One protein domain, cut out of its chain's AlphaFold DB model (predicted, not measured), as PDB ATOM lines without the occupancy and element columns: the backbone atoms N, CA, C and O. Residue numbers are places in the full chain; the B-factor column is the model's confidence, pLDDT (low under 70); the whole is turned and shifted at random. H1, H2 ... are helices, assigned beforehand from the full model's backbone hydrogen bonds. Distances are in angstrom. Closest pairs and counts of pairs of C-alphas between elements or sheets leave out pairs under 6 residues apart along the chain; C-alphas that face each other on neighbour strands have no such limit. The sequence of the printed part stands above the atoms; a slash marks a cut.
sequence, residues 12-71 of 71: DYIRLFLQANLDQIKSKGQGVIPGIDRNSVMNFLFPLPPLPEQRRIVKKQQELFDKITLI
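What this domain is: This is residues 12 to 71 of the 71 residues of the protein "Type I restriction modification DNA specificity domain" of [Clostridium] cf. saccharolyticum K10 (UniProt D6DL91). This is a loose, open loop of chain hung on one long helix: H4 makes one side, and from the first part of H4 the short helices H1 and H2 lead away to a far end made by the loop of residues 28 to 37. From that loop the chain folds back through the small helix H3 and residues 43 to 50 to where H4 begins, and residues 62 to 71, of which 62 to 69 belong to H4, stick out free. The printed part has 60 residues with four named helices, in the order H1, H2, H3, H4, and no named strand; its class is all helix. The whole is loose, with a radius of gyration of the C-alphas of 14.8 A, and flat, with spans of 40 by 32 by 12 A.

Where its parts are: Find C-alpha 12 at (272.524, 262.137, 255.969); from there H1 runs through residues 12 to 20, 12.1 A from first to last C-alpha. After Asn 21 look for H2, residues 22 to 27, 8.5 A long. Go on past residues 28 to 37 to C-alpha 38 at (261.003, 256.899, 274.440), where H3 begins; it holds residues 38 to 42 and is 6.2 A long. Residues 43 to 50 then lead to H4, residues 51 to 69, 27.4 A long, which ends at C-alpha 69 at (273.389, 250.333, 240.869).

How they stand to each other: Look first at H1 and H4, which touch; their closest C-alphas are those of Tyr 13 and Val 58, 5.9 A apart. H4 touches H1 with residues 54 to 58 alone. Their lines stand at a steep tilt of 59 degrees, and they run the same way. H1 and H2 are close but not clearly touching, with the C-alphas of Leu 18 and Ile 25 closest at 8.0 A. They run the same way at a steep tilt of 47 degrees. H2 and H3 are only just apart, their closest C-alphas 8.3 A from each other. H3 is also apart from H1 and from H4, and H2 is apart from H4. In H1, H2, H3 and H4 every pair of O i and N i+4 is within hydrogen-bond range.

The domain as a whole: The two C-alphas farthest apart are those of Asn 39 and Ile 71, at 42.0 A. Without residues 62 to 71, the body spans 40 by 19 by 12 A. The printed part has no cut and ends at Ile 71, the chain's last residue. The link from H1 to H2 is tight, those from H2 to H3 and from H3 to H4 are short, and no link is long. The mean pLDDT of the printed part is 89.9; look at residues 70 to 71 for the values under 70.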
ATOM      1  N   ASP A  12     272.342 263.321 256.815       96.56
ATOM      2  CA  ASP A  12     272.524 262.137 255.969       96.56
ATOM      3  C   ASP A  12     273.249 261.025 256.732       96.56
ATOM      4  O   ASP A  12     272.905 259.853 256.603       96.56
ATOM      5  N   TYR A  13     274.185 261.393 257.610       97.50
ATOM      6  CA  TYR A  13     274.843 260.455 258.515       97.50
ATOM      7  C   TYR A  13     273.856 259.858 259.526       97.50
ATOM      8  O   TYR A  13     273.847 258.644 259.719       97.50
ATOM      9  N   ILE A  14     272.969 260.676 260.114       95.56
ATOM     10  CA  ILE A  14     271.882 260.167 260.972       95.56
ATOM     11  C   ILE A  14     271.019 259.181 260.188       95.56
ATOM     12  O   ILE A  14     270.732 258.091 260.676       95.56
ATOM     13  N   ARG A  15     270.595 259.556 258.976       94.94
ATOM     14  CA  ARG A  15     269.762 258.702 258.126       94.94
ATOM     15  C   ARG A  15     270.448 257.365 257.858       94.94
ATOM     16  O   ARG A  15     269.814 256.330 258.041       94.94
ATOM     17  N   LEU A  16     271.724 257.392 257.478       96.44
ATOM     18  CA  LEU A  16     272.532 256.204 257.216       96.44
ATOM     19  C   LEU A  16     272.644 255.316 258.458       96.44
ATOM     20  O   LEU A  16     272.448 254.107 258.373       96.44
ATOM     21  N   PHE A  17     272.891 255.913 259.624       95.69
ATOM     22  CA  PHE A  17     272.938 255.189 260.888       95.69
ATOM     23  C   PHE A  17     271.593 254.537 261.234       95.69
ATOM     24  O   PHE A  17     271.557 253.363 261.600       95.69
ATOM     25  N   LEU A  18     270.484 255.269 261.096       93.25
ATOM     26  CA  LEU A  18     269.149 254.726 261.346       93.25
ATOM     27  C   LEU A  18     268.844 253.574 260.391       93.25
ATOM     28  O   LEU A  18     268.359 252.546 260.847       93.25
ATOM     29  N   GLN A  19     269.174 253.724 259.103       93.44
ATOM     30  CA  GLN A  19     269.027 252.682 258.084       93.44
ATOM     31  C   GLN A  19     269.818 251.420 258.437       93.44
ATOM     32  O   GLN A  19     269.256 250.329 258.415       93.44
ATOM     33  N   ALA A  20     271.084 251.575 258.830       94.06
ATOM     34  CA  ALA A  20     271.952 250.464 259.217       94.06
ATOM     35  C   ALA A  20     271.459 249.712 260.465       94.06
ATOM     36  O   ALA A  20     271.773 248.539 260.638       94.06
ATOM     37  N   ASN A  21     270.679 250.371 261.325       93.56
ATOM     38  CA  ASN A  21     270.170 249.800 262.570       93.56
ATOM     39  C   ASN A  21     268.658 249.534 262.543       93.56
ATOM     40  O   ASN A  21     268.073 249.271 263.594       93.56
ATOM     41  N   LEU A  22     268.005 249.590 261.374       89.94
ATOM     42  CA  LEU A  22     266.545 249.476 261.278       89.94
ATOM     43  C   LEU A  22     266.004 248.207 261.930       89.94
ATOM     44  O   LEU A  22     264.980 248.277 262.600       89.94
ATOM     45  N   ASP A  23     266.681 247.074 261.777       90.44
ATOM     46  CA  ASP A  23     266.201 245.806 262.330       90.44
ATOM     47  C   ASP A  23     266.287 245.785 263.860       90.44
ATOM     48  O   ASP A  23     265.353 245.345 264.528       90.44
ATOM     49  N   GLN A  24     267.352 246.358 264.431       89.31
ATOM     50  CA  GLN A  24     267.477 246.535 265.881       89.31
ATOM     51  C   GLN A  24     266.468 247.547 266.432       89.31
ATOM     52  O   GLN A  24     265.970 247.406 267.544       89.31
ATOM     53  N   ILE A  25     266.173 248.596 265.667       87.44
ATOM     54  CA  ILE A  25     265.177 249.608 266.022       87.44
ATOM     55  C   ILE A  25     263.777 248.973 265.997       87.44
ATOM     56  O   ILE A  25     263.013 249.132 266.948       87.44
ATOM     57  N   LYS A  26     263.462 248.189 264.959       85.25
ATOM     58  CA  LYS A  26     262.190 247.466 264.817       85.25
ATOM     59  C   LYS A  26     261.998 246.398 265.887       85.25
ATOM     60  O   LYS A  26     260.882 246.263 266.376       85.25
ATOM     61  N   SER A  27     263.049 245.675 266.280       86.94
ATOM     62  CA  SER A  27     262.944 244.631 267.312       86.94
ATOM     63  C   SER A  27     262.594 245.181 268.697       86.94
ATOM     64  O   SER A  27     262.076 244.446 269.533       86.94
ATOM     65  N   LYS A  28     262.820 246.480 268.936       83.31
ATOM     66  CA  LYS A  28     262.370 247.183 270.147       83.31
ATOM     67  C   LYS A  28     260.915 247.664 270.079       83.31
ATOM     68  O   LYS A  28     260.405 248.173 271.076       83.31
ATOM     69  N   GLY A  29     260.255 247.545 268.927       83.19
ATOM     70  CA  GLY A  29     258.842 247.878 268.766       83.19
ATOM     71  C   GLY A  29     257.949 246.845 269.453       83.19
ATOM     72  O   GLY A  29     258.139 245.646 269.275       83.19
ATOM     73  N   GLN A  30     256.965 247.303 270.228       74.31
ATOM     74  CA  GLN A  30     256.046 246.431 270.973       74.31
ATOM     75  C   GLN A  30     254.584 246.699 270.593       74.31
ATOM     76  O   GLN A  30     254.224 247.819 270.230       74.31
ATOM     77  N   GLY A  31     253.735 245.673 270.726       75.94
ATOM     78  CA  GLY A  31     252.285 245.752 270.513       75.94
ATOM     79  C   GLY A  31     251.818 245.447 269.084       75.94
ATOM     80  O   GLY A  31     252.606 245.117 268.205       75.94
ATOM     81  N   VAL A  32     250.500 245.554 268.868       75.75
ATOM     82  CA  VAL A  32     249.834 245.292 267.572       75.75
ATOM     83  C   VAL A  32     250.165 246.374 266.535       75.75
ATOM     84  O   VAL A  32     250.283 246.087 265.348       75.75
ATOM     85  N   ILE A  33     250.362 247.613 266.996       80.06
ATOM     86  CA  ILE A  33     250.941 248.710 266.218       80.06
ATOM     87  C   ILE A  33     252.331 248.953 266.814       80.06
ATOM     88  O   ILE A  33     252.412 249.595 267.863       80.06
ATOM     89  N   PRO A  34     253.407 248.406 266.220       75.38
ATOM     90  CA  PRO A  34     254.729 248.436 266.828       75.38
ATOM     91  C   PRO A  34     255.217 249.876 266.995       75.38
ATOM     92  O   PRO A  34     255.581 250.557 266.035       75.38
ATOM     93  N   GLY A  35     255.211 250.335 268.245       83.44
ATOM     94  CA  GLY A  35     255.771 251.609 268.673       83.44
ATOM     95  C   GLY A  35     257.035 251.370 269.487       83.44
ATOM     96  O   GLY A  35     257.091 250.447 270.297       83.44
ATOM     97  N   ILE A  36     258.053 252.199 269.272       86.44
ATOM     98  CA  ILE A  36     259.270 252.184 270.088       86.44
ATOM     99  C   ILE A  36     259.081 253.198 271.206       86.44
ATOM    100  O   ILE A  36     258.751 254.361 270.951       86.44
ATOM    101  N   ASP A  37     259.282 252.762 272.444       87.19
ATOM    102  CA  ASP A  37     259.161 253.641 273.596       87.19
ATOM    103  C   ASP A  37     260.300 254.677 273.641       87.19
ATOM    104  O   ASP A  37     261.388 254.506 273.081       87.19
ATOM    105  N   ARG A  38     260.055 255.783 274.346       86.38
ATOM    106  CA  ARG A  38     261.003 256.899 274.440       86.38
ATOM    107  C   ARG A  38     262.349 256.483 275.031       86.38
ATOM    108  O   ARG A  38     263.376 256.971 274.566       86.38
ATOM    109  N   ASN A  39     262.360 255.625 276.048       88.88
ATOM    110  CA  ASN A  39     263.592 255.253 276.741       88.88
ATOM    111  C   ASN A  39     264.472 254.396 275.831       88.88
ATOM    112  O   ASN A  39     265.679 254.620 275.763       88.88
ATOM    113  N   SER A  40     263.866 253.495 275.056       87.44
ATOM    114  CA  SER A  40     264.568 252.714 274.036       87.44
ATOM    115  C   SER A  40     265.270 253.579 272.990       87.44
ATOM    116  O   SER A  40     266.381 253.234 272.580       87.44
ATOM    117  N   VAL A  41     264.653 254.696 272.583       87.31
ATOM    118  CA  VAL A  41     265.257 255.660 271.646       87.31
ATOM    119  C   VAL A  41     266.363 256.474 272.320       87.31
ATOM    120  O   VAL A  41     267.447 256.603 271.762       87.31
ATOM    121  N   MET A  42     266.114 257.011 273.519       88.56
ATOM    122  CA  MET A  42     267.076 257.872 274.226       88.56
ATOM    123  C   MET A  42     268.338 257.122 274.670       88.56
ATOM    124  O   MET A  42     269.406 257.722 274.731       88.56
ATOM    125  N   ASN A  43     268.222 255.820 274.941       89.50
ATOM    126  CA  ASN A  43     269.338 254.957 275.332       89.50
ATOM    127  C   ASN A  43     269.994 254.245 274.135       89.50
ATOM    128  O   ASN A  43     270.843 253.373 274.325       89.50
ATOM    129  N   PHE A  44     269.592 254.561 272.900       90.00
ATOM    130  CA  PHE A  44     270.213 253.983 271.716       90.00
ATOM    131  C   PHE A  44     271.605 254.587 271.509       90.00
ATOM    132  O   PHE A  44     271.751 255.802 271.381       90.00
ATOM    133  N   LEU A  45     272.636 253.740 271.482       92.50
ATOM    134  CA  LEU A  45     274.015 254.193 271.325       92.50
ATOM    135  C   LEU A  45     274.236 254.736 269.915       92.50
ATOM    136  O   LEU A  45     274.254 253.981 268.947       92.50
ATOM    137  N   PHE A  46     274.429 256.048 269.815       92.31
ATOM    138  CA  PHE A  46     274.722 256.737 268.567       92.31
ATOM    139  C   PHE A  46     276.207 257.137 268.512       92.31
ATOM    140  O   PHE A  46     276.644 257.940 269.343       92.31
ATOM    141  N   PRO A  47     276.998 256.623 267.553       94.50
ATOM    142  CA  PRO A  47     278.366 257.074 267.355       94.50
ATOM    143  C   PRO A  47     278.356 258.493 266.779       94.50
ATOM    144  O   PRO A  47     277.758 258.746 265.737       94.50
ATOM    145  N   LEU A  48     279.043 259.423 267.442       95.00
ATOM    146  CA  LEU A  48     279.135 260.819 267.013       95.00
ATOM    147  C   LEU A  48     280.589 261.183 266.672       95.00
ATOM    148  O   LEU A  48     281.288 261.770 267.501       95.00
ATOM    149  N   PRO A  49     281.080 260.837 265.469       97.12
ATOM    150  CA  PRO A  49     282.404 261.264 265.038       97.12
ATOM    151  C   PRO A  49     282.407 262.764 264.671       97.12
ATOM    152  O   PRO A  49     281.341 263.368 264.502       97.12
ATOM    153  N   PRO A  50     283.582 263.396 264.496       97.94
ATOM    154  CA  PRO A  50     283.677 264.779 264.032       97.94
ATOM    155  C   PRO A  50     282.971 265.008 262.685       97.94
ATOM    156  O   PRO A  50     282.920 264.123 261.833       97.94
ATOM    157  N   LEU A  51     282.477 266.227 262.445       98.06
ATOM    158  CA  LEU A  51     281.753 266.591 261.215       98.06
ATOM    159  C   LEU A  51     282.450 266.202 259.892       98.06
ATOM    160  O   LEU A  51     281.756 265.739 258.982       98.06
ATOM    161  N   PRO A  52     283.779 266.382 259.726       98.19
ATOM    162  CA  PRO A  52     284.467 265.932 258.516       98.19
ATOM    163  C   PRO A  52     284.346 264.422 258.296       98.19
ATOM    164  O   PRO A  52     284.135 263.983 257.167       98.19
ATOM    165  N   GLU A  53     284.406 263.647 259.375       98.50
ATOM    166  CA  GLU A  53     284.323 262.192 259.332       98.50
ATOM    167  C   GLU A  53     282.899 261.714 259.028       98.50
ATOM    168  O   GLU A  53     282.714 260.849 258.175       98.50
ATOM    169  N   GLN A  54     281.878 262.357 259.609       98.50
ATOM    170  CA  GLN A  54     280.476 262.103 259.245       98.50
ATOM    171  C   GLN A  54     280.254 262.273 257.730       98.50
ATOM    172  O   GLN A  54     279.677 261.402 257.080       98.50
ATOM    173  N   ARG A  55     280.769 263.367 257.141       98.38
ATOM    174  CA  ARG A  55     280.678 263.617 255.690       98.38
ATOM    175  C   ARG A  55     281.456 262.592 254.867       98.38
ATOM    176  O   ARG A  55     280.968 262.164 253.822       98.38
ATOM    177  N   ARG A  56     282.649 262.193 255.323       98.56
ATOM    178  CA  ARG A  56     283.475 261.176 254.655       98.56
ATOM    179  C   ARG A  56     282.742 259.836 254.569       98.56
ATOM    180  O   ARG A  56     282.749 259.218 253.508       98.56
ATOM    181  N   ILE A  57     282.089 259.414 255.655       98.44
ATOM    182  CA  ILE A  57     281.312 258.167 255.709       98.44
ATOM    183  C   ILE A  57     280.137 258.214 254.727       98.44
ATOM    184  O   ILE A  57     279.986 257.294 253.927       98.44
ATOM    185  N   VAL A  58     279.354 259.301 254.738       98.19
ATOM    186  CA  VAL A  58     278.220 259.483 253.812       98.19
ATOM    187  C   VAL A  58     278.686 259.413 252.360       98.19
ATOM    188  O   VAL A  58     278.143 258.639 251.576       98.19
ATOM    189  N   LYS A  59     279.749 260.152 252.012       98.12
ATOM    190  CA  LYS A  59     280.318 260.120 250.658       98.12
ATOM    191  C   LYS A  59     280.739 258.706 250.265       98.12
ATOM    192  O   LYS A  59     280.446 258.262 249.158       98.12
ATOM    193  N   LYS A  60     281.406 257.986 251.171       97.38
ATOM    194  CA  LYS A  60     281.886 256.636 250.881       97.38
ATOM    195  C   LYS A  60     280.742 255.655 250.641       97.38
ATOM    196  O   LYS A  60     280.860 254.804 249.765       97.38
ATOM    197  N   GLN A  61     279.659 255.758 251.407       96.12
ATOM    198  CA  GLN A  61     278.487 254.917 251.195       96.12
ATOM    199  C   GLN A  61     277.830 255.211 249.843       96.12
ATOM    200  O   GLN A  61     277.549 254.260 249.116       96.12
ATOM    201  N   GLN A  62     277.683 256.484 249.465       95.56
ATOM    202  CA  GLN A  62     277.136 256.854 248.157       95.56
ATOM    203  C   GLN A  62     277.967 256.253 247.013       95.56
ATOM    204  O   GLN A  62     277.424 255.546 246.170       95.56
ATOM    205  N   GLU A  63     279.295 256.418 247.048       95.88
ATOM    206  CA  GLU A  63     280.209 255.852 246.040       95.88
ATOM    207  C   GLU A  63     280.072 254.327 245.884       95.88
ATOM    208  O   GLU A  63     280.280 253.790 244.799       95.88
ATOM    209  N   LEU A  64     279.793 253.605 246.975       94.81
ATOM    210  CA  LEU A  64     279.617 252.151 246.942       94.81
ATOM    211  C   LEU A  64     278.269 251.760 246.335       94.81
ATOM    212  O   LEU A  64     278.214 250.821 245.547       94.81
ATOM    213  N   PHE A  65     277.200 252.478 246.675       91.12
ATOM    214  CA  PHE A  65     275.868 252.219 246.127       91.12
ATOM    215  C   PHE A  65     275.781 252.563 244.640       91.12
ATOM    216  O   PHE A  65     275.178 251.802 243.881       91.12
ATOM    217  N   ASP A  66     276.444 253.636 244.209       92.88
ATOM    218  CA  ASP A  66     276.533 254.003 242.794       92.88
ATOM    219  C   ASP A  66     277.177 252.873 241.975       92.88
ATOM    220  O   ASP A  66     276.692 252.525 240.902       92.88
ATOM    221  N   LYS A  67     278.219 252.223 242.511       91.50
ATOM    222  CA  LYS A  67     278.872 251.074 241.860       91.50
ATOM    223  C   LYS A  67     277.986 249.835 241.765       91.50
ATOM    224  O   LYS A  67     278.127 249.088 240.806       91.50
ATOM    225  N   ILE A  68     277.122 249.603 242.751       89.31
ATOM    226  CA  ILE A  68     276.193 248.461 242.747       89.31
ATOM    227  C   ILE A  68     275.033 248.717 241.781       89.31
ATOM    228  O   ILE A  68     274.597 247.799 241.107       89.31
ATOM    229  N   THR A  69     274.553 249.960 241.696       77.75
ATOM    230  CA  THR A  69     273.389 250.333 240.869       77.75
ATOM    231  C   THR A  69     273.728 250.429 239.374       77.75
ATOM    232  O   THR A  69     272.836 250.426 238.534       77.75
ATOM    233  N   LEU A  70     275.016 250.521 239.028       61.78
ATOM    234  CA  LEU A  70     275.518 250.508 237.648       61.78
ATOM    235  C   LEU A  70     275.652 249.090 237.046       61.78
ATOM    236  O   LEU A  70     276.143 248.967 235.923       61.78
ATOM    237  N   ILE A  71     275.246 248.047 237.780       51.22
ATOM    238  CA  ILE A  71     275.200 246.637 237.351       51.22
ATOM    239  C   ILE A  71     273.736 246.218 237.229       51.22
ATOM    240  O   ILE A  71     273.408 245.561 236.216       51.22
TER     241      ILE A  71